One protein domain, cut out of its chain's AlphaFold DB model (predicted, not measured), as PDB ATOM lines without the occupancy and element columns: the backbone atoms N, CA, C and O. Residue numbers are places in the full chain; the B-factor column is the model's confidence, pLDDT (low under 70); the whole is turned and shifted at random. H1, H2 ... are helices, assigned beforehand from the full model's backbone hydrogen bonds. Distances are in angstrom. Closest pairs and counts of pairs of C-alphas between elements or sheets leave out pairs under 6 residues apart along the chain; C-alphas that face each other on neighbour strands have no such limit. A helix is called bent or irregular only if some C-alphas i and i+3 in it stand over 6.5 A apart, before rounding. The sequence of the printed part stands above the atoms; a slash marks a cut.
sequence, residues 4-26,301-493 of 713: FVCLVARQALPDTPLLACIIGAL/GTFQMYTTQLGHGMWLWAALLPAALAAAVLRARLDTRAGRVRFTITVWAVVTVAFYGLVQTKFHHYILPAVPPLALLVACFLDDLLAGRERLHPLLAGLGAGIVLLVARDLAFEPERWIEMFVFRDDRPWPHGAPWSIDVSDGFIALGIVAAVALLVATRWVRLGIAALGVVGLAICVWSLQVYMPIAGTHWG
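AT A GLANCE: This is residues 4 to 26 and 301 to 493 of the 713 residues of an uncharacterized protein of Deltaproteobacteria bacterium (UniProt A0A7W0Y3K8). Three helices, H6, H8 and H9a, run side by side in alternating directions, and the kinked H5 lies in the core, with H4 folded back along it as a hairpin. The bent H3 fills in between H5 and H6, H1 and H2 pack on H5, and the link of residues 420 to 440 lies at one end of the longest axis. The printed part has 216 residues with nine named helices, H1 to H9 in chain order, and no named strand: all helix. It is compact, with a radius of gyration of the C-alphas of 17.6 A, and elongated, spanning 60 by 38 by 27 A.

HOW THE PARTS SIT: H1, residues 4 to 11, touches the hub H5, residues 364 to 386, at residues 368 to 371 alone; the closest C-alphas, of Phe 4 and Leu 368, are 7.4 A apart. H5 is irregular, with C-alphas 366 and 369 7.2 A apart, and has a kink of 47 degrees near residue 371. H2, residues 15 to 26, touches H5 at residues 365 to 372 alone, closest at C-alphas Leu 19 and Pro 369, 5.6 A. H3, residues 303 to 330, one helix by its hydrogen bonds, is bent, with C-alphas 313 and 316 9.1 A apart; its arms are H3a, residues 303 to 313, and H3b, residues 316 to 330, itself irregular, with C-alphas 319 and 322 7.2 A apart. H3b touches H5, closest at C-alphas Ala 324 and Phe 381, 5.3 A. H4, residues 337 to 358, forms a hairpin with H5 at a shallow tilt of 27 degrees, closest at C-alphas Ala 349 and Pro 373, 5.1 A. H3b, H6, residues 394 to 413, and H8, residues 441 to 457, form an up-and-down bundle, each running against the one before. H6 and H8 touch at 5 degrees, a shallow tilt, closest at C-alphas Ala 412 and Ser 441, 4.2 A. H7, residues 416 to 419, only just touches H3a, with 3 pairs of C-alphas within 8 A, closest at His 312 and Trp 418, 6.6 A. H9, residues 462 to 492, one helix by its hydrogen bonds, is bent, with C-alphas 482 and 485 6.6 A apart; H9a, residues 462 to 482, forms a hairpin with H8, closest at C-alphas Val 457 and Gly 465, 4.9 A, while H9b, residues 485 to 492, touches no helix. Every O i to N i+4 pair is within hydrogen-bond range in H2, H3a, H4, H6, H8 and H9a, against 2 of 4 in H1, 8 of 11 in H3b, 13 of 19 in H5 and 2 of 4 in H9b; H7 is too short for such a pair.

IN THESE COORDINATES: H1 begins at C-alpha 4, (119.414, 117.145, 133.882). From first to last C-alpha, H3b measures 22.9 A, H4 31.6 A, H5 33.8 A, H6 28.2 A, H8 24.3 A and H9a 29.7 A. H9b ends at C-alpha 492, (114.330, 133.690, 136.096).

THE WHOLE: The C-alphas farthest apart, of Asp 335 and Pro 435, are 62.6 A apart. Residues 27 to 300 are not printed, and C-alphas 26 and 301 are 27.3 A apart across this cut. The link from H7 to H8, 21 residues, is long. The mean pLDDT of the printed part is 88.5; residues 4 to 14 and 301 to 303 are under 70.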
ATOM      1  N   PHE A   4     120.598 116.848 134.683       61.22
ATOM      2  CA  PHE A   4     119.414 117.145 133.882       61.22
ATOM      3  C   PHE A   4     118.107 116.610 134.488       61.22
ATOM      4  O   PHE A   4     117.123 117.334 134.575       61.22
ATOM      5  N   VAL A   5     118.093 115.366 134.980       57.38
ATOM      6  CA  VAL A   5     116.883 114.753 135.568       57.38
ATOM      7  C   VAL A   5     116.542 115.389 136.918       57.38
ATOM      8  O   VAL A   5     115.372 115.610 137.226       57.38
ATOM      9  N   CYS A   6     117.557 115.713 137.720       54.22
ATOM     10  CA  CYS A   6     117.376 116.315 139.040       54.22
ATOM     11  C   CYS A   6     116.865 117.761 138.957       54.22
ATOM     12  O   CYS A   6     116.031 118.163 139.766       54.22
ATOM     13  N   LEU A   7     117.323 118.520 137.961       53.62
ATOM     14  CA  LEU A   7     116.907 119.903 137.737       53.62
ATOM     15  C   LEU A   7     115.482 119.994 137.167       53.62
ATOM     16  O   LEU A   7     114.696 120.815 137.641       53.62
ATOM     17  N   VAL A   8     115.103 119.090 136.255       54.81
ATOM     18  CA  VAL A   8     113.729 119.008 135.715       54.81
ATOM     19  C   VAL A   8     112.712 118.638 136.794       54.81
ATOM     20  O   VAL A   8     111.638 119.235 136.849       54.81
ATOM     21  N   ALA A   9     113.049 117.693 137.681       50.22
ATOM     22  CA  ALA A   9     112.143 117.231 138.735       50.22
ATOM     23  C   ALA A   9     111.688 118.357 139.682       50.22
ATOM     24  O   ALA A   9     110.615 118.263 140.273       50.22
ATOM     25  N   ARG A  10     112.468 119.442 139.801       48.91
ATOM     26  CA  ARG A  10     112.139 120.607 140.633       48.91
ATOM     27  C   ARG A  10     111.225 121.625 139.943       48.91
ATOM     28  O   ARG A  10     110.562 122.389 140.635       48.91
ATOM     29  N   GLN A  11     111.190 121.654 138.613       51.75
ATOM     30  CA  GLN A  11     110.454 122.668 137.847       51.75
ATOM     31  C   GLN A  11     109.090 122.193 137.327       51.75
ATOM     32  O   GLN A  11     108.416 122.950 136.635       51.75
ATOM     33  N   ALA A  12     108.672 120.962 137.663       52.34
ATOM     34  CA  ALA A  12     107.396 120.379 137.233       52.34
ATOM     35  C   ALA A  12     107.133 120.565 135.724       52.34
ATOM     36  O   ALA A  12     106.004 120.816 135.302       52.34
ATOM     37  N   LEU A  13     108.186 120.458 134.900       63.44
ATOM     38  CA  LEU A  13     108.055 120.634 133.458       63.44
ATOM     39  C   LEU A  13     107.081 119.581 132.897       63.44
ATOM     40  O   LEU A  13     107.133 118.420 133.334       63.44
ATOM     41  N   PRO A  14     106.244 119.929 131.902       59.38
ATOM     42  CA  PRO A  14     105.287 119.001 131.282       59.38
ATOM     43  C   PRO A  14     105.918 117.710 130.727       59.38
ATOM     44  O   PRO A  14     105.235 116.721 130.481       59.38
ATOM     45  N   ASP A  15     107.233 117.701 130.524       74.81
ATOM     46  CA  ASP A  15     108.021 116.586 129.993       74.81
ATOM     47  C   ASP A  15     108.315 115.520 131.046       74.81
ATOM     48  O   ASP A  15     108.619 114.383 130.695       74.81
ATOM     49  N   THR A  16     108.206 115.849 132.333       79.94
ATOM     50  CA  THR A  16     108.525 114.924 133.431       79.94
ATOM     51  C   THR A  16     107.551 113.742 133.498       79.94
ATOM     52  O   THR A  16     108.014 112.599 133.550       79.94
ATOM     53  N   PRO A  17     106.218 113.946 133.429       84.88
ATOM     54  CA  PRO A  17     105.281 112.825 133.377       84.88
ATOM     55  C   PRO A  17     105.421 112.004 132.084       84.88
ATOM     56  O   PRO A  17     105.361 110.775 132.137       84.88
ATOM     57  N   LEU A  18     105.694 112.652 130.941       89.25
ATOM     58  CA  LEU A  18     106.038 111.979 129.678       89.25
ATOM     59  C   LEU A  18     107.256 111.056 129.860       89.25
ATOM     60  O   LEU A  18     107.199 109.876 129.519       89.25
ATOM     61  N   LEU A  19     108.344 111.580 130.427       91.12
ATOM     62  CA  LEU A  19     109.578 110.843 130.686       91.12
ATOM     63  C   LEU A  19     109.326 109.611 131.556       91.12
ATOM     64  O   LEU A  19     109.755 108.512 131.208       91.12
ATOM     65  N   ALA A  20     108.613 109.791 132.671       91.19
ATOM     66  CA  ALA A  20     108.278 108.708 133.588       91.19
ATOM     67  C   ALA A  20     107.472 107.603 132.888       91.19
ATOM     68  O   ALA A  20     107.759 106.419 133.070       91.19
ATOM     69  N   CYS A  21     106.522 107.981 132.028       94.56
ATOM     70  CA  CYS A  21     105.741 107.030 131.244       94.56
ATOM     71  C   CYS A  21     106.594 106.277 130.214       94.56
ATOM     72  O   CYS A  21     106.436 105.067 130.082       94.56
ATOM     73  N   ILE A  22     107.528 106.942 129.522       96.00
ATOM     74  CA  ILE A  22     108.456 106.274 128.590       96.00
ATOM     75  C   ILE A  22     109.329 105.257 129.341       96.00
ATOM     76  O   ILE A  22     109.448 104.114 128.898       96.00
ATOM     77  N   ILE A  23     109.899 105.644 130.491       96.38
ATOM     78  CA  ILE A  23     110.708 104.749 131.335       96.38
ATOM     79  C   ILE A  23     109.874 103.539 131.769       96.38
ATOM     80  O   ILE A  23     110.309 102.399 131.592       96.38
ATOM     81  N   GLY A  24     108.669 103.773 132.298       96.56
ATOM     82  CA  GLY A  24     107.755 102.717 132.728       96.56
ATOM     83  C   GLY A  24     107.381 101.776 131.584       96.56
ATOM     84  O   GLY A  24     107.496 100.557 131.723       96.56
ATOM     85  N   ALA A  25     107.011 102.321 130.425       97.75
ATOM     86  CA  ALA A  25     106.631 101.540 129.256       97.75
ATOM     87  C   ALA A  25     107.770 100.636 128.767       97.75
ATOM     88  O   ALA A  25     107.572  99.438 128.561       97.75
ATOM     89  N   LEU A  26     108.982 101.176 128.637       98.00
ATOM     90  CA  LEU A  26     110.125 100.424 128.121       98.00
ATOM     91  C   LEU A  26     110.708  99.444 129.142       98.00
ATOM     92  O   LEU A  26     111.170  98.370 128.750       98.00
ATOM     93  N   GLY A 301     116.854 124.214 115.073       51.91
ATOM     94  CA  GLY A 301     117.861 123.656 115.964       51.91
ATOM     95  C   GLY A 301     118.640 122.579 115.209       51.91
ATOM     96  O   GLY A 301     118.069 121.611 114.699       51.91
ATOM     97  N   THR A 302     119.947 122.742 115.062       63.03
ATOM     98  CA  THR A 302     120.789 121.782 114.337       63.03
ATOM     99  C   THR A 302     121.018 120.527 115.188       63.03
ATOM    100  O   THR A 302     120.730 120.500 116.383       63.03
ATOM    101  N   PHE A 303     121.546 119.447 114.603       64.62
ATOM    102  CA  PHE A 303     121.999 118.270 115.370       64.62
ATOM    103  C   PHE A 303     122.977 118.648 116.506       64.62
ATOM    104  O   PHE A 303     122.984 118.035 117.577       64.62
ATOM    105  N   GLN A 304     123.753 119.716 116.292       75.31
ATOM    106  CA  GLN A 304     124.660 120.289 117.281       75.31
ATOM    107  C   GLN A 304     123.927 120.736 118.550       75.31
ATOM    108  O   GLN A 304     124.422 120.458 119.636       75.31
ATOM    109  N   MET A 305     122.728 121.324 118.433       80.69
ATOM    110  CA  MET A 305     121.927 121.786 119.575       80.69
ATOM    111  C   MET A 305     121.772 120.677 120.620       80.69
ATOM    112  O   MET A 305     122.196 120.842 121.758       80.69
ATOM    113  N   TYR A 306     121.234 119.513 120.245       85.69
ATOM    114  CA  TYR A 306     121.002 118.431 121.206       85.69
ATOM    115  C   TYR A 306     122.264 117.696 121.642       85.69
ATOM    116  O   TYR A 306     122.294 117.184 122.757       85.69
ATOM    117  N   THR A 307     123.316 117.688 120.824       85.19
ATOM    118  CA  THR A 307     124.627 117.192 121.269       85.19
ATOM    119  C   THR A 307     125.173 118.072 122.396       85.19
ATOM    120  O   THR A 307     125.585 117.550 123.431       85.19
ATOM    121  N   THR A 308     125.079 119.396 122.249       88.44
ATOM    122  CA  THR A 308     125.439 120.370 123.287       88.44
ATOM    123  C   THR A 308     124.551 120.223 124.525       88.44
ATOM    124  O   THR A 308     125.069 120.137 125.636       88.44
ATOM    125  N   GLN A 309     123.228 120.085 124.357       89.81
ATOM    126  CA  GLN A 309     122.313 119.902 125.492       89.81
ATOM    127  C   GLN A 309     122.565 118.599 126.260       89.81
ATOM    128  O   GLN A 309     122.553 118.590 127.489       89.81
ATOM    129  N   LEU A 310     122.843 117.489 125.573       91.12
ATOM    130  CA  LEU A 310     123.256 116.251 126.237       91.12
ATOM    131  C   LEU A 310     124.610 116.416 126.938       91.12
ATOM    132  O   LEU A 310     124.774 115.908 128.047       91.12
ATOM    133  N   GLY A 311     125.541 117.163 126.337       92.31
ATOM    134  CA  GLY A 311     126.823 117.534 126.934       92.31
ATOM    135  C   GLY A 311     126.661 118.263 128.267       92.31
ATOM    136  O   GLY A 311     127.162 117.780 129.278       92.31
ATOM    137  N   HIS A 312     125.901 119.361 128.304       91.62
ATOM    138  CA  HIS A 312     125.629 120.112 129.536       91.62
ATOM    139  C   HIS A 312     124.785 119.306 130.535       91.62
ATOM    140  O   HIS A 312     125.092 119.238 131.724       91.62
ATOM    141  N   GLY A 313     123.722 118.655 130.059       89.38
ATOM    142  CA  GLY A 313     122.759 117.963 130.910       89.38
ATOM    143  C   GLY A 313     123.328 116.721 131.594       89.38
ATOM    144  O   GLY A 313     123.016 116.456 132.758       89.38
ATOM    145  N   MET A 314     124.157 115.945 130.888       92.44
ATOM    146  CA  MET A 314     124.801 114.746 131.434       92.44
ATOM    147  C   MET A 314     126.195 115.028 132.013       92.44
ATOM    148  O   MET A 314     126.648 114.244 132.847       92.44
ATOM    149  N   TRP A 315     126.850 116.119 131.599       93.44
ATOM    150  CA  TRP A 315     128.163 116.608 132.038       93.44
ATOM    151  C   TRP A 315     129.199 115.495 132.251       93.44
ATOM    152  O   TRP A 315     129.667 114.902 131.280       93.44
ATOM    153  N   LEU A 316     129.525 115.156 133.505       93.81
ATOM    154  CA  LEU A 316     130.451 114.073 133.854       93.81
ATOM    155  C   LEU A 316     130.129 112.754 133.132       93.81
ATOM    156  O   LEU A 316     131.026 112.044 132.680       93.81
ATOM    157  N   TRP A 317     128.848 112.420 133.004       95.12
ATOM    158  CA  TRP A 317     128.415 111.179 132.369       95.12
ATOM    159  C   TRP A 317     128.505 111.244 130.843       95.12
ATOM    160  O   TRP A 317     128.690 110.203 130.213       95.12
ATOM    161  N   ALA A 318     128.428 112.441 130.246       92.94
ATOM    162  CA  ALA A 318     128.584 112.626 128.803       92.94
ATOM    163  C   ALA A 318     129.976 112.182 128.329       92.94
ATOM    164  O   ALA A 318     130.107 111.553 127.280       92.94
ATOM    165  N   ALA A 319     131.005 112.420 129.148       92.12
ATOM    166  CA  ALA A 319     132.383 112.023 128.869       92.12
ATOM    167  C   ALA A 319     132.582 110.504 128.731       92.12
ATOM    168  O   ALA A 319     133.509 110.058 128.055       92.12
ATOM    169  N   LEU A 320     131.708 109.702 129.344       93.69
ATOM    170  CA  LEU A 320     131.740 108.240 129.270       93.69
ATOM    171  C   LEU A 320     130.881 107.672 128.132       93.69
ATOM    172  O   LEU A 320     131.000 106.485 127.823       93.69
ATOM    173  N   LEU A 321     130.034 108.485 127.488       92.88
ATOM    174  CA  LEU A 321     129.116 108.013 126.447       92.88
ATOM    175  C   LEU A 321     129.814 107.386 125.238       92.88
ATOM    176  O   LEU A 321     129.353 106.323 124.825       92.88
ATOM    177  N   PRO A 322     130.910 107.943 124.680       90.56
ATOM    178  CA  PRO A 322     131.576 107.317 123.538       90.56
ATOM    179  C   PRO A 322     132.057 105.895 123.853       90.56
ATOM    180  O   PRO A 322     131.830 104.975 123.070       90.56
ATOM    181  N   ALA A 323     132.653 105.697 125.035       91.12
ATOM    182  CA  ALA A 323     133.117 104.387 125.483       91.12
ATOM    183  C   ALA A 323     131.947 103.429 125.764       91.12
ATOM    184  O   ALA A 323     131.979 102.275 125.337       91.12
ATOM    185  N   ALA A 324     130.888 103.915 126.419       93.31
ATOM    186  CA  ALA A 324     129.701 103.123 126.719       93.31
ATOM    187  C   ALA A 324     128.947 102.684 125.451       93.31
ATOM    188  O   ALA A 324     128.529 101.532 125.353       93.31
ATOM    189  N   LEU A 325     128.812 103.569 124.459       91.06
ATOM    190  CA  LEU A 325     128.192 103.262 123.167       91.06
ATOM    191  C   LEU A 325     129.041 102.276 122.361       91.06
ATOM    192  O   LEU A 325     128.501 101.306 121.831       91.06
ATOM    193  N   ALA A 326     130.362 102.475 122.314       89.00
ATOM    194  CA  ALA A 326     131.271 101.541 121.657       89.00
ATOM    195  C   ALA A 326     131.191 100.142 122.289       89.00
ATOM    196  O   ALA A 326     131.059  99.156 121.569       89.00
ATOM    197  N   ALA A 327     131.188 100.048 123.623       89.31
ATOM    198  CA  ALA A 327     131.015  98.779 124.329       89.31
ATOM    199  C   ALA A 327     129.645  98.143 124.037       89.31
ATOM    200  O   ALA A 327     129.567  96.947 123.758       89.31
ATOM    201  N   ALA A 328     128.570  98.938 124.035       88.88
ATOM    202  CA  ALA A 328     127.218  98.453 123.775       88.88
ATOM    203  C   ALA A 328     127.040  97.884 122.358       88.88
ATOM    204  O   ALA A 328     126.336  96.890 122.190       88.88
ATOM    205  N   VAL A 329     127.685  98.484 121.351       86.75
ATOM    206  CA  VAL A 329     127.600  98.044 119.949       86.75
ATOM    207  C   VAL A 329     128.579  96.909 119.652       86.75
ATOM    208  O   VAL A 329     128.173  95.862 119.155       86.75
ATOM    209  N   LEU A 330     129.863  97.082 119.975       85.88
ATOM    210  CA  LEU A 330     130.920  96.138 119.589       85.88
ATOM    211  C   LEU A 330     130.877  94.827 120.381       85.88
ATOM    212  O   LEU A 330     131.466  93.835 119.961       85.88
ATOM    213  N   ARG A 331     130.206  94.816 121.537       79.69
ATOM    214  CA  ARG A 331     130.125  93.650 122.428       79.69
ATOM    215  C   ARG A 331     128.683  93.254 122.737       79.69
ATOM    216  O   ARG A 331     128.419  92.627 123.765       79.69
ATOM    217  N   ALA A 332     127.752  93.598 121.848       80.75
ATOM    218  CA  ALA A 332     126.362  93.172 121.944       80.75
ATOM    219  C   ALA A 332     126.269  91.634 121.987       80.75
ATOM    220  O   ALA A 332     126.753  90.940 121.093       80.75
ATOM    221  N   ARG A 333     125.639  91.093 123.035       84.81
ATOM    222  CA  ARG A 333     125.486  89.647 123.265       84.81
ATOM    223  C   ARG A 333     124.017  89.271 123.422       84.81
ATOM    224  O   ARG A 333     123.450  89.406 124.499       84.81
ATOM    225  N   LEU A 334     123.376  88.813 122.351       88.38
ATOM    226  CA  LEU A 334     121.940  88.485 122.369       88.38
ATOM    227  C   LEU A 334     121.628  87.088 122.944       88.38
ATOM    228  O   LEU A 334     120.472  86.764 123.220       88.38
ATOM    229  N   ASP A 335     122.655  86.269 123.158       90.44
ATOM    230  CA  ASP A 335     122.581  84.933 123.754       90.44
ATOM    231  C   ASP A 335     122.279  84.980 125.262       90.44
ATOM    232  O   ASP A 335     121.529  84.156 125.789       90.44
ATOM    233  N   THR A 336     122.782  85.997 125.962       92.06
ATOM    234  CA  THR A 336     122.561  86.177 127.404       92.06
ATOM    235  C   THR A 336     121.393  87.117 127.713       92.06
ATOM    236  O   THR A 336     121.144  88.085 126.996       92.06
ATOM    237  N   ARG A 337     120.714  86.899 128.851       91.50
ATOM    238  CA  ARG A 337     119.686  87.827 129.371       91.50
ATOM    239  C   ARG A 337     120.230  89.246 129.535       91.50
ATOM    240  O   ARG A 337     119.601  90.205 129.100       91.50
ATOM    241  N   ALA A 338     121.412  89.379 130.136       90.69
ATOM    242  CA  ALA A 338     122.034  90.681 130.364       90.69
ATOM    243  C   ALA A 338     122.285  91.435 129.050       90.69
ATOM    244  O   ALA A 338     121.984  92.624 128.957       90.69
ATOM    245  N   GLY A 339     122.795  90.757 128.019       92.38
ATOM    246  CA  GLY A 339     123.068  91.410 126.748       92.38
ATOM    247  C   GLY A 339     121.809  91.713 125.921       92.38
ATOM    248  O   GLY A 339     121.787  92.749 125.259       92.38
ATOM    249  N   ARG A 340     120.720  90.937 126.037       93.25
ATOM    250  CA  ARG A 340     119.409  91.320 125.465       93.25
ATOM    251  C   ARG A 340     118.805  92.556 126.127       93.25
ATOM    252  O   ARG A 340     118.336  93.445 125.425       93.25
ATOM    253  N   VAL A 341     118.888  92.665 127.457       94.38
ATOM    254  CA  VAL A 341     118.469  93.883 128.178       94.38
ATOM    255  C   VAL A 341     119.282  95.091 127.709       94.38
ATOM    256  O   VAL A 341     118.711  96.130 127.378       94.38
ATOM    257  N   ARG A 342     120.612  94.952 127.624       94.19
ATOM    258  CA  ARG A 342     121.495  96.013 127.112       94.19
ATOM    259  C   ARG A 342     121.140  96.397 125.680       94.19
ATOM    260  O   ARG A 342     121.064  97.584 125.393       94.19
ATOM    261  N   PHE A 343     120.840  95.425 124.822       94.56
ATOM    262  CA  PHE A 343     120.380  95.675 123.459       94.56
ATOM    263  C   PHE A 343     119.092  96.512 123.428       94.56
ATOM    264  O   PHE A 343     119.032  97.502 122.703       94.56
ATOM    265  N   THR A 344     118.086  96.191 124.252       95.31
ATOM    266  CA  THR A 344     116.868  97.014 124.358       95.31
ATOM    267  C   THR A 344     117.182  98.446 124.806       95.31
ATOM    268  O   THR A 344     116.641  99.392 124.233       95.31
ATOM    269  N   ILE A 345     118.093  98.632 125.770       96.12
ATOM    270  CA  ILE A 345     118.541  99.962 126.228       96.12
ATOM    271  C   ILE A 345     119.260 100.723 125.100       96.12
ATOM    272  O   ILE A 345     119.016 101.914 124.914       96.12
ATOM    273  N   THR A 346     120.108 100.057 124.311       95.88
ATOM    274  CA  THR A 346     120.790 100.666 123.157       95.88
ATOM    275  C   THR A 346     119.795 101.110 122.090       95.88
ATOM    276  O   THR A 346     119.874 102.244 121.623       95.88
ATOM    277  N   VAL A 347     118.823 100.262 121.740       96.06
ATOM    278  CA  VAL A 347     117.744 100.623 120.805       96.06
ATOM    279  C   VAL A 347     116.954 101.818 121.341       96.06
ATOM    280  O   VAL A 347     116.668 102.745 120.588       96.06
ATOM    281  N   TRP A 348     116.659 101.847 122.643       96.94
ATOM    282  CA  TRP A 348     116.004 102.987 123.283       96.94
ATOM    283  C   TRP A 348     116.818 104.281 123.160       96.94
ATOM    284  O   TRP A 348     116.269 105.301 122.732       96.94
ATOM    285  N   ALA A 349     118.120 104.249 123.451       95.88
ATOM    286  CA  ALA A 349     118.995 105.408 123.277       95.88
ATOM    287  C   ALA A 349     118.978 105.912 121.824       95.88
ATOM    288  O   ALA A 349     118.719 107.092 121.587       95.88
ATOM    289  N   VAL A 350     119.183 105.012 120.856       94.94
ATOM    290  CA  VAL A 350     119.245 105.346 119.424       94.94
ATOM    291  C   VAL A 350     117.932 105.945 118.934       94.94
ATOM    292  O   VAL A 350     117.943 107.022 118.345       94.94
ATOM    293  N   VAL A 351     116.798 105.290 119.203       96.50
ATOM    294  CA  VAL A 351     115.483 105.771 118.756       96.50
ATOM    295  C   VAL A 351     115.171 107.132 119.350       96.50
ATOM    296  O   VAL A 351     114.677 107.999 118.641       96.50
ATOM    297  N   THR A 352     115.468 107.346 120.631       94.50
ATOM    298  CA  THR A 352     115.104 108.608 121.285       94.50
ATOM    299  C   THR A 352     115.957 109.766 120.785       94.50
ATOM    300  O   THR A 352     115.412 110.820 120.458       94.50
ATOM    301  N   VAL A 353     117.275 109.572 120.658       92.31
ATOM    302  CA  VAL A 353     118.174 110.586 120.083       92.31
ATOM    303  C   VAL A 353     117.798 110.878 118.630       92.31
ATOM    304  O   VAL A 353     117.708 112.046 118.255       92.31
ATOM    305  N   ALA A 354     117.525 109.847 117.825       91.50
ATOM    306  CA  ALA A 354     117.117 110.015 116.434       91.50
ATOM    307  C   ALA A 354     115.774 110.747 116.318       91.50
ATOM    308  O   ALA A 354     115.670 111.710 115.567       91.50
ATOM    309  N   PHE A 355     114.763 110.339 117.090       90.56
ATOM    310  CA  PHE A 355     113.436 110.950 117.069       90.56
ATOM    311  C   PHE A 355     113.514 112.452 117.353       90.56
ATOM    312  O   PHE A 355     113.105 113.252 116.517       90.56
ATOM    313  N   TYR A 356     114.105 112.851 118.482       86.75
ATOM    314  CA  TYR A 356     114.211 114.272 118.812       86.75
ATOM    315  C   TYR A 356     115.163 115.014 117.871       86.75
ATOM    316  O   TYR A 356     114.875 116.146 117.497       86.75
ATOM    317  N   GLY A 357     116.243 114.379 117.410       85.62
ATOM    318  CA  GLY A 357     117.144 114.952 116.409       85.62
ATOM    319  C   GLY A 357     116.454 115.316 115.088       85.62
ATOM    320  O   GLY A 357     116.833 116.319 114.476       85.62
ATOM    321  N   LEU A 358     115.440 114.541 114.685       83.94
ATOM    322  CA  LEU A 358     114.712 114.678 113.417       83.94
ATOM    323  C   LEU A 358     113.444 115.543 113.502       83.94
ATOM    324  O   LEU A 358     113.003 116.058 112.476       83.94
ATOM    325  N   VAL A 359     112.844 115.714 114.684       81.00
ATOM    326  CA  VAL A 359     111.661 116.578 114.852       81.00
ATOM    327  C   VAL A 359     112.028 118.045 114.591       81.00
ATOM    328  O   VAL A 359     113.052 118.530 115.068       81.00
ATOM    329  N   GLN A 360     111.173 118.755 113.846       73.94
ATOM    330  CA  GLN A 360     111.399 120.147 113.429       73.94
ATOM    331  C   GLN A 360     111.335 121.137 114.597       73.94
ATOM    332  O   GLN A 360     112.218 121.974 114.761       73.94
ATOM    333  N   THR A 361     110.305 121.027 115.438       71.81
ATOM    334  CA  THR A 361     110.147 121.899 116.608       71.81
ATOM    335  C   THR A 361     111.091 121.446 117.723       71.81
ATOM    336  O   THR A 361     110.910 120.360 118.282       71.81
ATOM    337  N   LYS A 362     112.081 122.273 118.076       77.25
ATOM    338  CA  LYS A 362     113.106 121.930 119.070       77.25
ATOM    339  C   LYS A 362     113.122 122.923 120.228       77.25
ATOM    340  O   LYS A 362     113.254 124.118 120.017       77.25
ATOM    341  N   PHE A 363     113.045 122.390 121.445       80.75
ATOM    342  CA  PHE A 363     113.296 123.112 122.693       80.75
ATOM    343  C   PHE A 363     114.413 122.402 123.452       80.75
ATOM    344  O   PHE A 363     114.530 121.180 123.360       80.75
ATOM    345  N   HIS A 364     115.205 123.131 124.240       84.75
ATOM    346  CA  HIS A 364     116.378 122.564 124.917       84.75
ATOM    347  C   HIS A 364     116.065 121.320 125.771       84.75
ATOM    348  O   HIS A 364     116.816 120.344 125.728       84.75
ATOM    349  N   HIS A 365     114.925 121.299 126.472       84.12
ATOM    350  CA  HIS A 365     114.521 120.174 127.321       84.12
ATOM    351  C   HIS A 365     113.966 118.960 126.558       84.12
ATOM    352  O   HIS A 365     113.887 117.879 127.140       84.12
ATOM    353  N   TYR A 366     113.607 119.067 125.273       86.19
ATOM    354  CA  TYR A 366     112.929 117.972 124.555       86.19
ATOM    355  C   TYR A 366     113.785 116.712 124.415       86.19
ATOM    356  O   TYR A 366     113.246 115.615 124.324       86.19
ATOM    357  N   ILE A 367     115.112 116.838 124.457       89.62
ATOM    358  CA  ILE A 367     116.023 115.688 124.412       89.62
ATOM    359  C   ILE A 367     116.088 114.910 125.739       89.62
ATOM    360  O   ILE A 367     116.685 113.835 125.792       89.62
ATOM    361  N   LEU A 368     115.461 115.402 126.814       89.69
ATOM    362  CA  LEU A 368     115.445 114.766 128.136       89.69
ATOM    363  C   LEU A 368     115.119 113.263 128.113       89.69
ATOM    364  O   LEU A 368     115.808 112.518 128.817       89.69
ATOM    365  N   PRO A 369     114.173 112.754 127.298       91.75
ATOM    366  CA  PRO A 369     113.900 111.321 127.235       91.75
ATOM    367  C   PRO A 369     115.045 110.449 126.728       91.75
ATOM    368  O   PRO A 369     115.016 109.240 126.955       91.75
ATOM    369  N   ALA A 370     116.073 111.024 126.097       93.75
ATOM    370  CA  ALA A 370     117.286 110.297 125.732       93.75
ATOM    371  C   ALA A 370     118.217 110.066 126.934       93.75
ATOM    372  O   ALA A 370     119.033 109.148 126.911       93.75
ATOM    373  N   VAL A 371     118.104 110.849 128.009       93.69
ATOM    374  CA  VAL A 371     119.036 110.762 129.141       93.69
ATOM    375  C   VAL A 371     118.921 109.473 129.949       93.69
ATOM    376  O   VAL A 371     119.974 108.913 130.248       93.69
ATOM    377  N   PRO A 372     117.730 108.935 130.288       94.94
ATOM    378  CA  PRO A 372     117.646 107.655 130.987       94.94
ATOM    379  C   PRO A 372     118.365 106.498 130.277       94.94
ATOM    380  O   PRO A 372     119.211 105.875 130.924       94.94
ATOM    381  N   PRO A 373     118.129 106.201 128.979       96.19
ATOM    382  CA  PRO A 373     118.832 105.099 128.330       96.19
ATOM    383  C   PRO A 373     120.331 105.376 128.175       96.19
ATOM    384  O   PRO A 373     121.130 104.472 128.400       96.19
ATOM    385  N   LEU A 374     120.743 106.615 127.881       96.31
ATOM    386  CA  LEU A 374     122.163 106.979 127.812       96.31
ATOM    387  C   LEU A 374     122.863 106.799 129.172       96.31
ATOM    388  O   LEU A 374     123.952 106.230 129.240       96.31
ATOM    389  N   ALA A 375     122.221 107.204 130.269       95.44
ATOM    390  CA  ALA A 375     122.732 107.000 131.621       95.44
ATOM    391  C   ALA A 375     122.799 105.510 131.995       95.44
ATOM    392  O   ALA A 375     123.763 105.087 132.632       95.44
ATOM    393  N   LEU A 376     121.818 104.701 131.576       96.00
ATOM    394  CA  LEU A 376     121.842 103.249 131.771       96.00
ATOM    395  C   LEU A 376     122.986 102.582 130.996       96.00
ATOM    396  O   LEU A 376     123.604 101.660 131.526       96.00
ATOM    397  N   LEU A 377     123.315 103.049 129.787       96.06
ATOM    398  CA  LEU A 377     124.481 102.557 129.042       96.06
ATOM    399  C   LEU A 377     125.789 102.882 129.767       96.06
ATOM    400  O   LEU A 377     126.635 102.001 129.911       96.06
ATOM    401  N   VAL A 378     125.932 104.107 130.284       96.06
ATOM    402  CA  VAL A 378     127.091 104.484 131.112       96.06
ATOM    403  C   VAL A 378     127.163 103.613 132.363       96.06
ATOM    404  O   VAL A 378     128.226 103.088 132.674       96.06
ATOM    405  N   ALA A 379     126.041 103.383 133.048       95.44
ATOM    406  CA  ALA A 379     125.994 102.511 134.219       95.44
ATOM    407  C   ALA A 379     126.410 101.067 133.889       95.44
ATOM    408  O   ALA A 379     127.204 100.484 134.623       95.44
ATOM    409  N   CYS A 380     125.940 100.509 132.767       94.50
ATOM    410  CA  CYS A 380     126.352  99.181 132.303       94.50
ATOM    411  C   CYS A 380     127.857  99.117 132.015       94.50
ATOM    412  O   CYS A 380     128.507  98.139 132.375       94.50
ATOM    413  N   PHE A 381     128.412 100.162 131.400       95.06
ATOM    414  CA  PHE A 381     129.844 100.253 131.129       95.06
ATOM    415  C   PHE A 381     130.668 100.335 132.423       95.06
ATOM    416  O   PHE A 381     131.653  99.619 132.572       95.06
ATOM    417  N   LEU A 382     130.246 101.152 133.392       95.19
ATOM    418  CA  LEU A 382     130.896 101.238 134.704       95.19
ATOM    419  C   LEU A 382     130.836  99.902 135.464       95.19
ATOM    420  O   LEU A 382     131.830  99.506 136.072       95.19
ATOM    421  N   ASP A 383     129.713  99.184 135.393       94.69
ATOM    422  CA  ASP A 383     129.584  97.831 135.949       94.69
ATOM    423  C   ASP A 383     130.555  96.844 135.281       94.69
ATOM    424  O   ASP A 383     131.207  96.047 135.954       94.69
ATOM    425  N   ASP A 384     130.733  96.936 133.960       93.12
ATOM    426  CA  ASP A 384     131.708  96.114 133.242       93.12
ATOM    427  C   ASP A 384     133.159  96.416 133.635       93.12
ATOM    428  O   ASP A 384     133.968  95.486 133.729       93.12
ATOM    429  N   LEU A 385     133.492  97.682 133.906       94.50
ATOM    430  CA  LEU A 385     134.797  98.067 134.447       94.50
ATOM    431  C   LEU A 385     135.010  97.473 135.848       94.50
ATOM    432  O   LEU A 385     136.059  96.883 136.108       94.50
ATOM    433  N   LEU A 386     134.018  97.582 136.742       95.19
ATOM    434  CA  LEU A 386     134.089  97.025 138.102       95.19
ATOM    435  C   LEU A 386     134.249  95.504 138.099       95.19
ATOM    436  O   LEU A 386     135.005  94.961 138.907       95.19
ATOM    437  N   ALA A 387     133.554  94.828 137.188       93.56
ATOM    438  CA  ALA A 387     133.619  93.385 137.019       93.56
ATOM    439  C   ALA A 387     134.860  92.907 136.245       93.56
ATOM    440  O   ALA A 387     135.041  91.702 136.074       93.56
ATOM    441  N   GLY A 388     135.700  93.820 135.743       91.38
ATOM    442  CA  GLY A 388     136.891  93.492 134.956       91.38
ATOM    443  C   GLY A 388     136.601  92.925 133.562       91.38
ATOM    444  O   GLY A 388     137.500  92.361 132.939       91.38
ATOM    445  N   ARG A 389     135.364  93.067 133.064       89.38
ATOM    446  CA  ARG A 389     134.960  92.679 131.698       89.38
ATOM    447  C   ARG A 389     135.451  93.687 130.656       89.38
ATOM    448  O   ARG A 389     135.733  93.315 129.518       89.38
ATOM    449  N   GLU A 390     135.592  94.943 131.074       88.88
ATOM    450  CA  GLU A 390     136.162  96.039 130.294       88.88
ATOM    451  C   GLU A 390     137.361  96.672 130.999       88.88
ATOM    452  O   GLU A 390     137.560  96.529 132.206       88.88
ATOM    453  N   ARG A 391     138.146  97.434 130.234       88.12
ATOM    454  CA  ARG A 391     139.158  98.349 130.769       88.12
ATOM    455  C   ARG A 391     138.992  99.714 130.122       88.12
ATOM    456  O   ARG A 391     138.848  99.810 128.905       88.12
ATOM    457  N   LEU A 392     139.054 100.769 130.929       88.88
ATOM    458  CA  LEU A 392     139.031 102.132 130.420       88.88
ATOM    459  C   LEU A 392     140.427 102.485 129.899       88.88
ATOM    460  O   LEU A 392     141.365 102.649 130.678       88.88
ATOM    461  N   HIS A 393     140.567 102.573 128.576       90.00
ATOM    462  CA  HIS A 393     141.841 102.918 127.952       90.00
ATOM    463  C   HIS A 393     142.278 104.341 128.357       90.00
ATOM    464  O   HIS A 393     141.444 105.249 128.298       90.00
ATOM    465  N   PRO A 394     143.562 104.589 128.694       90.94
ATOM    466  CA  PRO A 394     144.034 105.914 129.106       90.94
ATOM    467  C   PRO A 394     143.715 107.034 128.111       90.94
ATOM    468  O   PRO A 394     143.338 108.122 128.528       90.94
ATOM    469  N   LEU A 395     143.775 106.763 126.799       90.44
ATOM    470  CA  LEU A 395     143.380 107.744 125.774       90.44
ATOM    471  C   LEU A 395     141.889 108.108 125.838       90.44
ATOM    472  O   LEU A 395     141.545 109.273 125.679       90.44
ATOM    473  N   LEU A 396     141.005 107.138 126.099       89.94
ATOM    474  CA  LEU A 396     139.568 107.399 126.236       89.94
ATOM    475  C   LEU A 396     139.268 108.153 127.534       89.94
ATOM    476  O   LEU A 396     138.422 109.040 127.536       89.94
ATOM    477  N   ALA A 397     139.983 107.844 128.618       92.06
ATOM    478  CA  ALA A 397     139.895 108.615 129.855       92.06
ATOM    479  C   ALA A 397     140.416 110.047 129.678       92.06
ATOM    480  O   ALA A 397     139.792 110.975 130.175       92.06
ATOM    481  N   GLY A 398     141.511 110.239 128.936       94.25
ATOM    482  CA  GLY A 398     142.045 111.559 128.593       94.25
ATOM    483  C   GLY A 398     141.079 112.371 127.730       94.25
ATOM    484  O   GLY A 398     140.808 113.527 128.043       94.25
ATOM    485  N   LEU A 399     140.487 111.753 126.703       93.50
ATOM    486  CA  LEU A 399     139.440 112.375 125.886       93.50
ATOM    487  C   LEU A 399     138.219 112.742 126.737       93.50
ATOM    488  O   LEU A 399     137.724 113.860 126.650       93.50
ATOM    489  N   GLY A 400     137.756 111.820 127.583       93.81
ATOM    490  CA  GLY A 400     136.640 112.073 128.486       93.81
ATOM    491  C   GLY A 400     136.940 113.201 129.475       93.81
ATOM    492  O   GLY A 400     136.098 114.069 129.671       93.81
ATOM    493  N   ALA A 401     138.153 113.260 130.031       95.88
ATOM    494  CA  ALA A 401     138.584 114.349 130.904       95.88
ATOM    495  C   ALA A 401     138.580 115.687 130.149       95.88
ATOM    496  O   ALA A 401     138.079 116.679 130.670       95.88
ATOM    497  N   GLY A 402     139.039 115.692 128.893       96.12
ATOM    498  CA  GLY A 402     138.924 116.839 127.993       96.12
ATOM    499  C   GLY A 402     137.475 117.285 127.779       96.12
ATOM    500  O   GLY A 402     137.195 118.473 127.887       96.12
ATOM    501  N   ILE A 403     136.540 116.353 127.556       94.38
ATOM    502  CA  ILE A 403     135.103 116.657 127.421       94.38
ATOM    503  C   ILE A 403     134.541 117.258 128.716       94.38
ATOM    504  O   ILE A 403     133.844 118.268 128.662       94.38
ATOM    505  N   VAL A 404     134.852 116.676 129.882       96.06
ATOM    506  CA  VAL A 404     134.403 117.203 131.184       96.06
ATOM    507  C   VAL A 404     134.882 118.636 131.388       96.06
ATOM    508  O   VAL A 404     134.088 119.488 131.785       96.06
ATOM    509  N   LEU A 405     136.163 118.896 131.116       96.94
ATOM    510  CA  LEU A 405     136.773 120.214 131.278       96.94
ATOM    511  C   LEU A 405     136.263 121.217 130.242       96.94
ATOM    512  O   LEU A 405     136.080 122.378 130.584       96.94
ATOM    513  N   LEU A 406     135.986 120.781 129.011       95.31
ATOM    514  CA  LEU A 406     135.374 121.621 127.985       95.31
ATOM    515  C   LEU A 406     133.969 122.060 128.406       95.31
ATOM    516  O   LEU A 406     133.668 123.245 128.368       95.31
ATOM    517  N   VAL A 407     133.142 121.128 128.889       94.75
ATOM    518  CA  VAL A 407     131.810 121.457 129.416       94.75
ATOM    519  C   VAL A 407     131.915 122.354 130.651       94.75
ATOM    520  O   VAL A 407     131.162 123.312 130.767       94.75
ATOM    521  N   ALA A 408     132.858 122.087 131.560       96.00
ATOM    522  CA  ALA A 408     133.077 122.931 132.736       96.00
ATOM    523  C   ALA A 408     133.490 124.358 132.346       96.00
ATOM    524  O   ALA A 408     132.985 125.318 132.916       96.00
ATOM    525  N   ARG A 409     134.370 124.493 131.347       95.69
ATOM    526  CA  ARG A 409     134.774 125.771 130.762       95.69
ATOM    527  C   ARG A 409     133.573 126.488 130.159       95.69
ATOM    528  O   ARG A 409     133.361 127.652 130.472       95.69
ATOM    529  N   ASP A 410     132.792 125.808 129.327       94.31
ATOM    530  CA  ASP A 410     131.634 126.415 128.665       94.31
ATOM    531  C   ASP A 410     130.604 126.894 129.691       94.31
ATOM    532  O   ASP A 410     130.163 128.030 129.615       94.31
ATOM    533  N   LEU A 411     130.300 126.090 130.713       93.69
ATOM    534  CA  LEU A 411     129.374 126.481 131.780       93.69
ATOM    535  C   LEU A 411     129.939 127.556 132.723       93.69
ATOM    536  O   LEU A 411     129.171 128.286 133.340       93.69
ATOM    537  N   ALA A 412     131.261 127.679 132.845       94.25
ATOM    538  CA  ALA A 412     131.884 128.752 133.615       94.25
ATOM    539  C   ALA A 412     131.825 130.105 132.888       94.25
ATOM    540  O   ALA A 412     131.650 131.130 133.542       94.25
ATOM    541  N   PHE A 413     131.971 130.113 131.558       93.38
ATOM    542  CA  PHE A 413     131.914 131.336 130.748       93.38
ATOM    543  C   PHE A 413     130.493 131.719 130.318       93.38
ATOM    544  O   PHE A 413     130.215 132.905 130.178       93.38
ATOM    545  N   GLU A 414     129.617 130.736 130.119       91.62
ATOM    546  CA  GLU A 414     128.227 130.900 129.669       91.62
ATOM    547  C   GLU A 414     127.279 130.118 130.610       91.62
ATOM    548  O   GLU A 414     126.650 129.127 130.208       91.62
ATOM    549  N   PRO A 415     127.204 130.500 131.903       91.06
ATOM    550  CA  PRO A 415     126.426 129.793 132.926       91.06
ATOM    551  C   PRO A 415     124.915 129.765 132.660       91.06
ATOM    552  O   PRO A 415     124.217 128.877 133.168       91.06
ATOM    553  N   GLU A 416     124.396 130.692 131.857       87.94
ATOM    554  CA  GLU A 416     123.009 130.740 131.396       87.94
ATOM    555  C   GLU A 416     122.602 129.481 130.628       87.94
ATOM    556  O   GLU A 416     121.483 128.993 130.804       87.94
ATOM    557  N   ARG A 417     123.534 128.861 129.890       88.25
ATOM    558  CA  ARG A 417     123.261 127.670 129.068       88.25
ATOM    559  C   ARG A 417     122.696 126.508 129.869       88.25
ATOM    560  O   ARG A 417     122.010 125.653 129.309       88.25
ATOM    561  N   TRP A 418     122.979 126.445 131.173       88.12
ATOM    562  CA  TRP A 418     122.439 125.387 132.018       88.12
ATOM    563  C   TRP A 418     120.984 125.639 132.413       88.12
ATOM    564  O   TRP A 418     120.171 124.725 132.309       88.12
ATOM    565  N   ILE A 419     120.624 126.858 132.833       84.88
ATOM    566  CA  ILE A 419     119.235 127.195 133.190       84.88
ATOM    567  C   ILE A 419     118.338 127.268 131.948       84.88
ATOM    568  O   ILE A 419     117.178 126.856 132.006       84.88
ATOM    569  N   GLU A 420     118.888 127.687 130.806       84.50
ATOM    570  CA  GLU A 420     118.244 127.691 129.485       84.50
ATOM    571  C   GLU A 420     117.751 126.321 129.040       84.50
ATOM    572  O   GLU A 420     116.800 126.231 128.261       84.50
ATOM    573  N   MET A 421     118.330 125.243 129.575       83.31
ATOM    574  CA  MET A 421     117.828 123.896 129.332       83.31
ATOM    575  C   MET A 421     116.380 123.722 129.789       83.31
ATOM    576  O   MET A 421     115.680 122.868 129.250       83.31
ATOM    577  N   PHE A 422     115.931 124.509 130.769       76.00
ATOM    578  CA  PHE A 422     114.660 124.317 131.463       76.00
ATOM    579  C   PHE A 422     113.677 125.477 131.294       76.00
ATOM    580  O   PHE A 422     112.553 125.404 131.784       76.00
ATOM    581  N   VAL A 423     114.069 126.540 130.592       75.69
ATOM    582  CA  VAL A 423     113.219 127.716 130.377       75.69
ATOM    583  C   VAL A 423     112.879 127.882 128.899       75.69
ATOM    584  O   VAL A 423     113.611 127.447 128.019       75.69
ATOM    585  N   PHE A 424     111.741 128.514 128.616       72.44
ATOM    586  CA  PHE A 424     111.266 128.759 127.246       72.44
ATOM    587  C   PHE A 424     111.817 130.047 126.629       72.44
ATOM    588  O   PHE A 424     111.408 130.436 125.537       72.44
ATOM    589  N   ARG A 425     112.682 130.746 127.366       72.50
ATOM    590  CA  ARG A 425     113.153 132.077 127.021       72.50
ATOM    591  C   ARG A 425     114.661 132.162 127.255       72.50
ATOM    592  O   ARG A 425     115.091 132.376 128.389       72.50
ATOM    593  N   ASP A 426     115.394 131.944 126.173       74.12
ATOM    594  CA  ASP A 426     116.851 131.835 126.038       74.12
ATOM    595  C   ASP A 426     117.525 133.139 125.578       74.12
ATOM    596  O   ASP A 426     118.738 133.261 125.621       74.12
ATOM    597  N   ASP A 427     116.760 134.172 125.223       75.81
ATOM    598  CA  ASP A 427     117.273 135.521 124.930       75.81
ATOM    599  C   ASP A 427     117.652 136.321 126.194       75.81
ATOM    600  O   ASP A 427     117.901 137.526 126.120       75.81
ATOM    601  N   ARG A 428     117.623 135.701 127.382       77.50
ATOM    602  CA  ARG A 428     117.801 136.422 128.646       77.50
ATOM    603  C   ARG A 428     119.278 136.551 129.002       77.50
ATOM    604  O   ARG A 428     119.933 135.530 129.184       77.50
ATOM    605  N   PRO A 429     119.779 137.775 129.230       82.88
ATOM    606  CA  PRO A 429     121.156 137.951 129.648       82.88
ATOM    607  C   PRO A 429     121.362 137.451 131.081       82.88
ATOM    608  O   PRO A 429     120.570 137.751 131.985       82.88
ATOM    609  N   TRP A 430     122.471 136.748 131.297       89.00
ATOM    610  CA  TRP A 430     122.959 136.443 132.635       89.00
ATOM    611  C   TRP A 430     123.328 137.737 133.382       89.00
ATOM    612  O   TRP A 430     123.869 138.678 132.784       89.00
ATOM    613  N   PRO A 431     123.033 137.850 134.688       90.38
ATOM    614  CA  PRO A 431     123.367 139.043 135.452       90.38
ATOM    615  C   PRO A 431     124.869 139.080 135.775       90.38
ATOM    616  O   PRO A 431     125.309 138.598 136.812       90.38
ATOM    617  N   HIS A 432     125.671 139.670 134.886       87.00
ATOM    618  CA  HIS A 432     127.116 139.851 135.108       87.00
ATOM    619  C   HIS A 432     127.464 141.112 135.914       87.00
ATOM    620  O   HIS A 432     128.511 141.173 136.552       87.00
ATOM    621  N   GLY A 433     126.613 142.141 135.866       85.94
ATOM    622  CA  GLY A 433     126.883 143.451 136.464       85.94
ATOM    623  C   GLY A 433     126.268 143.635 137.849       85.94
ATOM    624  O   GLY A 433     125.211 143.081 138.152       85.94
ATOM    625  N   ALA A 434     126.903 144.471 138.673       83.88
ATOM    626  CA  ALA A 434     126.318 144.935 139.929       83.88
ATOM    627  C   ALA A 434     124.975 145.663 139.679       83.88
ATOM    628  O   ALA A 434     124.837 146.341 138.657       83.88
ATOM    629  N   PRO A 435     123.991 145.556 140.591       87.19
ATOM    630  CA  PRO A 435     124.030 144.857 141.883       87.19
ATOM    631  C   PRO A 435     123.688 143.355 141.803       87.19
ATOM    632  O   PRO A 435     123.633 142.689 142.829       87.19
ATOM    633  N   TRP A 436     123.442 142.826 140.603       88.62
ATOM    634  CA  TRP A 436     122.906 141.480 140.374       88.62
ATOM    635  C   TRP A 436     123.958 140.411 140.103       88.62
ATOM    636  O   TRP A 436     123.590 139.275 139.839       88.62
ATOM    637  N   SER A 437     125.239 140.776 140.086       89.44
ATOM    638  CA  SER A 437     126.323 139.927 139.595       89.44
ATOM    639  C   SER A 437     126.293 138.538 140.236       89.44
ATOM    640  O   SER A 437     126.545 138.409 141.437       89.44
ATOM    641  N   ILE A 438     126.022 137.509 139.432       90.44
ATOM    642  CA  ILE A 438     126.129 136.109 139.843       90.44
ATOM    643  C   ILE A 438     127.396 135.518 139.244       90.44
ATOM    644  O   ILE A 438     127.518 135.418 138.021       90.44
ATOM    645  N   ASP A 439     128.271 135.025 140.119       91.12
ATOM    646  CA  ASP A 439     129.408 134.195 139.739       91.12
ATOM    647  C   ASP A 439     129.242 132.770 140.286       91.12
ATOM    648  O   ASP A 439     129.123 132.541 141.490       91.12
ATOM    649  N   VAL A 440     129.191 131.808 139.369       92.56
ATOM    650  CA  VAL A 440     129.099 130.363 139.640       92.56
ATOM    651  C   VAL A 440     130.262 129.595 139.003       92.56
ATOM    652  O   VAL A 440     130.288 128.361 139.049       92.56
ATOM    653  N   SER A 441     131.224 130.310 138.411       93.25
ATOM    654  CA  SER A 441     132.321 129.748 137.620       93.25
ATOM    655  C   SER A 441     133.218 128.829 138.452       93.25
ATOM    656  O   SER A 441     133.516 127.713 138.019       93.25
ATOM    657  N   ASP A 442     133.539 129.224 139.685       93.75
ATOM    658  CA  ASP A 442     134.331 128.431 140.631       93.75
ATOM    659  C   ASP A 442     133.737 127.039 140.868       93.75
ATOM    660  O   ASP A 442     134.456 126.037 140.878       93.75
ATOM    661  N   GLY A 443     132.410 126.955 141.013       94.06
ATOM    662  CA  GLY A 443     131.714 125.686 141.213       94.06
ATOM    663  C   GLY A 443     131.839 124.765 140.001       94.06
ATOM    664  O   GLY A 443     132.167 123.586 140.153       94.06
ATOM    665  N   PHE A 444     131.653 125.305 138.793       95.56
ATOM    666  CA  PHE A 444     131.818 124.552 137.550       95.56
ATOM    667  C   PHE A 444     133.251 124.063 137.346       95.56
ATOM    668  O   PHE A 444     133.461 122.881 137.059       95.56
ATOM    669  N   ILE A 445     134.237 124.943 137.528       96.19
ATOM    670  CA  ILE A 445     135.654 124.629 137.330       96.19
ATOM    671  C   ILE A 445     136.119 123.601 138.366       96.19
ATOM    672  O   ILE A 445     136.689 122.577 137.987       96.19
ATOM    673  N   ALA A 446     135.840 123.817 139.655       96.88
ATOM    674  CA  ALA A 446     136.269 122.914 140.720       96.88
ATOM    675  C   ALA A 446     135.674 121.511 140.545       96.88
ATOM    676  O   ALA A 446     136.409 120.520 140.524       96.88
ATOM    677  N   LEU A 447     134.355 121.405 140.352       96.75
ATOM    678  CA  LEU A 447     133.693 120.114 140.149       96.75
ATOM    679  C   LEU A 447     134.139 119.441 138.842       96.75
ATOM    680  O   LEU A 447     134.312 118.222 138.817       96.75
ATOM    681  N   GLY A 448     134.393 120.221 137.786       96.94
ATOM    682  CA  GLY A 448     134.943 119.739 136.519       96.94
ATOM    683  C   GLY A 448     136.344 119.140 136.662       96.94
ATOM    684  O   GLY A 448     136.597 118.043 136.161       96.94
ATOM    685  N   ILE A 449     137.243 119.802 137.398       97.75
ATOM    686  CA  ILE A 449     138.597 119.296 137.675       97.75
ATOM    687  C   ILE A 449     138.528 117.994 138.477       97.75
ATOM    688  O   ILE A 449     139.162 117.007 138.098       97.75
ATOM    689  N   VAL A 450     137.732 117.947 139.552       97.50
ATOM    690  CA  VAL A 450     137.612 116.734 140.379       97.50
ATOM    691  C   VAL A 450     137.012 115.577 139.568       97.50
ATOM    692  O   VAL A 450     137.493 114.446 139.662       97.50
ATOM    693  N   ALA A 451     136.022 115.846 138.713       96.56
ATOM    694  CA  ALA A 451     135.447 114.868 137.790       96.56
ATOM    695  C   ALA A 451     136.483 114.322 136.787       96.56
ATOM    696  O   ALA A 451     136.577 113.107 136.593       96.56
ATOM    697  N   ALA A 452     137.287 115.200 136.180       97.50
ATOM    698  CA  ALA A 452     138.349 114.818 135.253       97.50
ATOM    699  C   ALA A 452     139.419 113.950 135.938       97.50
ATOM    700  O   ALA A 452     139.801 112.902 135.413       97.50
ATOM    701  N   VAL A 453     139.851 114.325 137.147       97.19
ATOM    702  CA  VAL A 453     140.800 113.536 137.949       97.19
ATOM    703  C   VAL A 453     140.214 112.169 138.301       97.19
ATOM    704  O   VAL A 453     140.890 111.156 138.123       97.19
ATOM    705  N   ALA A 454     138.953 112.101 138.735       96.00
ATOM    706  CA  ALA A 454     138.284 110.839 139.056       96.00
ATOM    707  C   ALA A 454     138.250 109.878 137.853       96.00
ATOM    708  O   ALA A 454     138.498 108.677 138.004       96.00
ATOM    709  N   LEU A 455     138.018 110.409 136.649       95.31
ATOM    710  CA  LEU A 455     138.036 109.634 135.411       95.31
ATOM    711  C   LEU A 455     139.432 109.080 135.086       95.31
ATOM    712  O   LEU A 455     139.563 107.910 134.721       95.31
ATOM    713  N   LEU A 456     140.480 109.887 135.259       95.81
ATOM    714  CA  LEU A 456     141.864 109.450 135.056       95.81
ATOM    715  C   LEU A 456     142.280 108.395 136.089       95.81
ATOM    716  O   LEU A 456     142.875 107.381 135.722       95.81
ATOM    717  N   VAL A 457     141.900 108.563 137.360       95.38
ATOM    718  CA  VAL A 457     142.131 107.572 138.427       95.38
ATOM    719  C   VAL A 457     141.460 106.234 138.092       95.38
ATOM    720  O   VAL A 457     142.053 105.177 138.331       95.38
ATOM    721  N   ALA A 458     140.279 106.253 137.465       93.81
ATOM    722  CA  ALA A 458     139.553 105.043 137.074       93.81
ATOM    723  C   ALA A 458     140.305 104.160 136.057       93.81
ATOM    724  O   ALA A 458     140.006 102.972 135.965       93.81
ATOM    725  N   THR A 459     141.314 104.681 135.346       93.50
ATOM    726  CA  THR A 459     142.146 103.879 134.421       93.50
ATOM    727  C   THR A 459     143.037 102.867 135.140       93.50
ATOM    728  O   THR A 459     143.294 101.782 134.620       93.50
ATOM    729  N   ARG A 460     143.508 103.208 136.347       93.44
ATOM    730  CA  ARG A 460     144.493 102.418 137.100       93.44
ATOM    731  C   ARG A 460     143.950 101.880 138.424       93.44
ATOM    732  O   ARG A 460     144.406 100.825 138.872       93.44
ATOM    733  N   TRP A 461     142.988 102.580 139.023       95.69
ATOM    734  CA  TRP A 461     142.375 102.290 140.321       95.69
ATOM    735  C   TRP A 461     140.849 102.268 140.165       95.69
ATOM    736  O   TRP A 461     140.142 103.087 140.742       95.69
ATOM    737  N   VAL A 462     140.337 101.330 139.360       94.75
ATOM    738  CA  VAL A 462     138.935 101.292 138.892       94.75
ATOM    739  C   VAL A 462     137.911 101.504 140.013       94.75
ATOM    740  O   VAL A 462     137.053 102.372 139.896       94.75
ATOM    741  N   ARG A 463     138.011 100.763 141.126       95.69
ATOM    742  CA  ARG A 463     137.053 100.875 142.245       95.69
ATOM    743  C   ARG A 463     137.050 102.269 142.875       95.69
ATOM    744  O   ARG A 463     135.982 102.827 143.098       95.69
ATOM    745  N   LEU A 464     138.237 102.823 143.127       96.38
ATOM    746  CA  LEU A 464     138.391 104.163 143.692       96.38
ATOM    747  C   LEU A 464     137.899 105.231 142.711       96.38
ATOM    748  O   LEU A 464     137.149 106.114 143.105       96.38
ATOM    749  N   GLY A 465     138.276 105.123 141.434       94.94
ATOM    750  CA  GLY A 465     137.860 106.063 140.396       94.94
ATOM    751  C   GLY A 465     136.347 106.073 140.192       94.94
ATOM    752  O   GLY A 465     135.748 107.140 140.144       94.94
ATOM    753  N   ILE A 466     135.694 104.909 140.160       95.25
ATOM    754  CA  ILE A 466     134.233 104.819 140.024       95.25
ATOM    755  C   ILE A 466     133.518 105.340 141.275       95.25
ATOM    756  O   ILE A 466     132.530 106.063 141.145       95.25
ATOM    757  N   ALA A 467     134.028 105.044 142.474       96.62
ATOM    758  CA  ALA A 467     133.507 105.640 143.704       96.62
ATOM    759  C   ALA A 467     133.636 107.174 143.677       96.62
ATOM    760  O   ALA A 467     132.666 107.872 143.960       96.62
ATOM    761  N   ALA A 468     134.793 107.698 143.257       96.31
ATOM    762  CA  ALA A 468     135.027 109.130 143.106       96.31
ATOM    763  C   ALA A 468     134.084 109.763 142.068       96.31
ATOM    764  O   ALA A 468     133.473 110.785 142.358       96.31
ATOM    765  N   LEU A 469     133.876 109.134 140.904       95.25
ATOM    766  CA  LEU A 469     132.900 109.581 139.901       95.25
ATOM    767  C   LEU A 469     131.478 109.644 140.477       95.25
ATOM    768  O   LEU A 469     130.750 110.603 140.228       95.25
ATOM    769  N   GLY A 470     131.083 108.649 141.279       95.00
ATOM    770  CA  GLY A 470     129.799 108.643 141.982       95.00
ATOM    771  C   GLY A 470     129.657 109.799 142.976       95.00
ATOM    772  O   GLY A 470     128.640 110.495 142.961       95.00
ATOM    773  N   VAL A 471     130.687 110.040 143.795       96.25
ATOM    774  CA  VAL A 471     130.726 111.148 144.767       96.25
ATOM    775  C   VAL A 471     130.672 112.502 144.064       96.25
ATOM    776  O   VAL A 471     129.874 113.350 144.450       96.25
ATOM    777  N   VAL A 472     131.453 112.702 142.999       96.00
ATOM    778  CA  VAL A 472     131.448 113.957 142.233       96.00
ATOM    779  C   VAL A 472     130.114 114.163 141.524       96.00
ATOM    780  O   VAL A 472     129.570 115.259 141.569       96.00
ATOM    781  N   GLY A 473     129.526 113.120 140.933       94.19
ATOM    782  CA  GLY A 473     128.189 113.204 140.340       94.19
ATOM    783  C   GLY A 473     127.104 113.589 141.354       94.19
ATOM    784  O   GLY A 473     126.193 114.354 141.027       94.19
ATOM    785  N   LEU A 474     127.208 113.108 142.599       93.94
ATOM    786  CA  LEU A 474     126.336 113.534 143.696       93.94
ATOM    787  C   LEU A 474     126.613 114.986 144.109       93.94
ATOM    788  O   LEU A 474     125.662 115.745 144.273       93.94
ATOM    789  N   ALA A 475     127.882 115.379 144.233       95.38
ATOM    790  CA  ALA A 475     128.277 116.742 144.578       95.38
ATOM    791  C   ALA A 475     127.778 117.757 143.541       95.38
ATOM    792  O   ALA A 475     127.191 118.763 143.924       95.38
ATOM    793  N   ILE A 476     127.912 117.445 142.247       93.50
ATOM    794  CA  ILE A 476     127.325 118.220 141.148       93.50
ATOM    795  C   ILE A 476     125.820 118.369 141.367       93.50
ATOM    796  O   ILE A 476     125.326 119.485 141.398       93.50
ATOM    797  N   CYS A 477     125.093 117.270 141.580       90.19
ATOM    798  CA  CYS A 477     123.644 117.308 141.790       90.19
ATOM    799  C   CYS A 477     123.239 118.202 142.978       90.19
ATOM    800  O   CYS A 477     122.348 119.044 142.855       90.19
ATOM    801  N   VAL A 478     123.902 118.030 144.127       92.19
ATOM    802  CA  VAL A 478     123.632 118.814 145.338       92.19
ATOM    803  C   VAL A 478     123.960 120.283 145.104       92.19
ATOM    804  O   VAL A 478     123.130 121.131 145.407       92.19
ATOM    805  N   TRP A 479     125.115 120.596 144.520       94.31
ATOM    806  CA  TRP A 479     125.507 121.969 144.215       94.31
ATOM    807  C   TRP A 479     124.546 122.630 143.219       94.31
ATOM    808  O   TRP A 479     124.078 123.741 143.465       94.31
ATOM    809  N   SER A 480     124.146 121.927 142.155       89.19
ATOM    810  CA  SER A 480     123.163 122.430 141.192       89.19
ATOM    811  C   SER A 480     121.832 122.781 141.863       89.19
ATOM    812  O   SER A 480     121.229 123.808 141.557       89.19
ATOM    813  N   LEU A 481     121.359 121.940 142.790       86.44
ATOM    814  CA  LEU A 481     120.080 122.132 143.474       86.44
ATOM    815  C   LEU A 481     120.155 123.135 144.629       86.44
ATOM    816  O   LEU A 481     119.183 123.844 144.868       86.44
ATOM    817  N   GLN A 482     121.251 123.184 145.372       91.00
ATOM    818  CA  GLN A 482     121.331 123.962 146.611       91.00
ATOM    819  C   GLN A 482     122.067 125.291 146.443       91.00
ATOM    820  O   GLN A 482     121.902 126.169 147.280       91.00
ATOM    821  N   VAL A 483     122.827 125.466 145.359       92.00
ATOM    822  CA  VAL A 483     123.604 126.686 145.097       92.00
ATOM    823  C   VAL A 483     123.197 127.314 143.768       92.00
ATOM    824  O   VAL A 483     122.611 128.393 143.770       92.00
ATOM    825  N   TYR A 484     123.412 126.628 142.640       91.44
ATOM    826  CA  TYR A 484     123.164 127.207 141.312       91.44
ATOM    827  C   TYR A 484     121.693 127.612 141.111       91.44
ATOM    828  O   TYR A 484     121.409 128.776 140.844       91.44
ATOM    829  N   MET A 485     120.742 126.682 141.278       86.94
ATOM    830  CA  MET A 485     119.319 126.962 141.030       86.94
ATOM    831  C   MET A 485     118.715 128.012 141.971       86.94
ATOM    832  O   MET A 485     117.949 128.839 141.482       86.94
ATOM    833  N   PRO A 486     118.989 128.013 143.292       87.62
ATOM    834  CA  PRO A 486     118.491 129.063 144.174       87.62
ATOM    835  C   PRO A 486     118.996 130.453 143.793       87.62
ATOM    836  O   PRO A 486     118.208 131.391 143.839       87.62
ATOM    837  N   ILE A 487     120.262 130.572 143.380       87.38
ATOM    838  CA  ILE A 487     120.857 131.849 142.975       87.38
ATOM    839  C   ILE A 487     120.304 132.277 141.611       87.38
ATOM    840  O   ILE A 487     119.658 133.316 141.515       87.38
ATOM    841  N   ALA A 488     120.448 131.447 140.574       86.56
ATOM    842  CA  ALA A 488     119.958 131.752 139.227       86.56
ATOM    843  C   ALA A 488     118.433 131.965 139.194       86.56
ATOM    844  O   ALA A 488     117.925 132.853 138.514       86.56
ATOM    845  N   GLY A 489     117.674 131.192 139.975       83.06
ATOM    846  CA  GLY A 489     116.214 131.250 140.012       83.06
ATOM    847  C   GLY A 489     115.637 132.611 140.416       83.06
ATOM    848  O   GLY A 489     114.525 132.928 139.990       83.06
ATOM    849  N   THR A 490     116.380 133.436 141.162       83.19
ATOM    850  CA  THR A 490     115.969 134.815 141.515       83.19
ATOM    851  C   THR A 490     115.812 135.713 140.282       83.19
ATOM    852  O   THR A 490     114.945 136.582 140.248       83.19
ATOM    853  N   HIS A 491     116.570 135.439 139.218       85.44
ATOM    854  CA  HIS A 491     116.550 136.203 137.969       85.44
ATOM    855  C   HIS A 491     115.593 135.627 136.922       85.44
ATOM    856  O   HIS A 491     115.129 136.343 136.030       85.44
ATOM    857  N   TRP A 492     115.251 134.338 137.030       81.12
ATOM    858  CA  TRP A 492     114.330 133.690 136.096       81.12
ATOM    859  C   TRP A 492     112.873 133.632 136.566       81.12
ATOM    860  O   TRP A 492     111.995 133.456 135.713       81.12
ATOM    861  N   GLY A 493     112.611 133.847 137.860       79.75
ATOM    862  CA  GLY A 493     111.278 133.956 138.456       79.75
ATOM    863  C   GLY A 493     110.945 135.359 138.976       79.75
ATOM    864  O   GLY A 493     111.784 136.248 138.999       79.75
TER     865      GLY A 493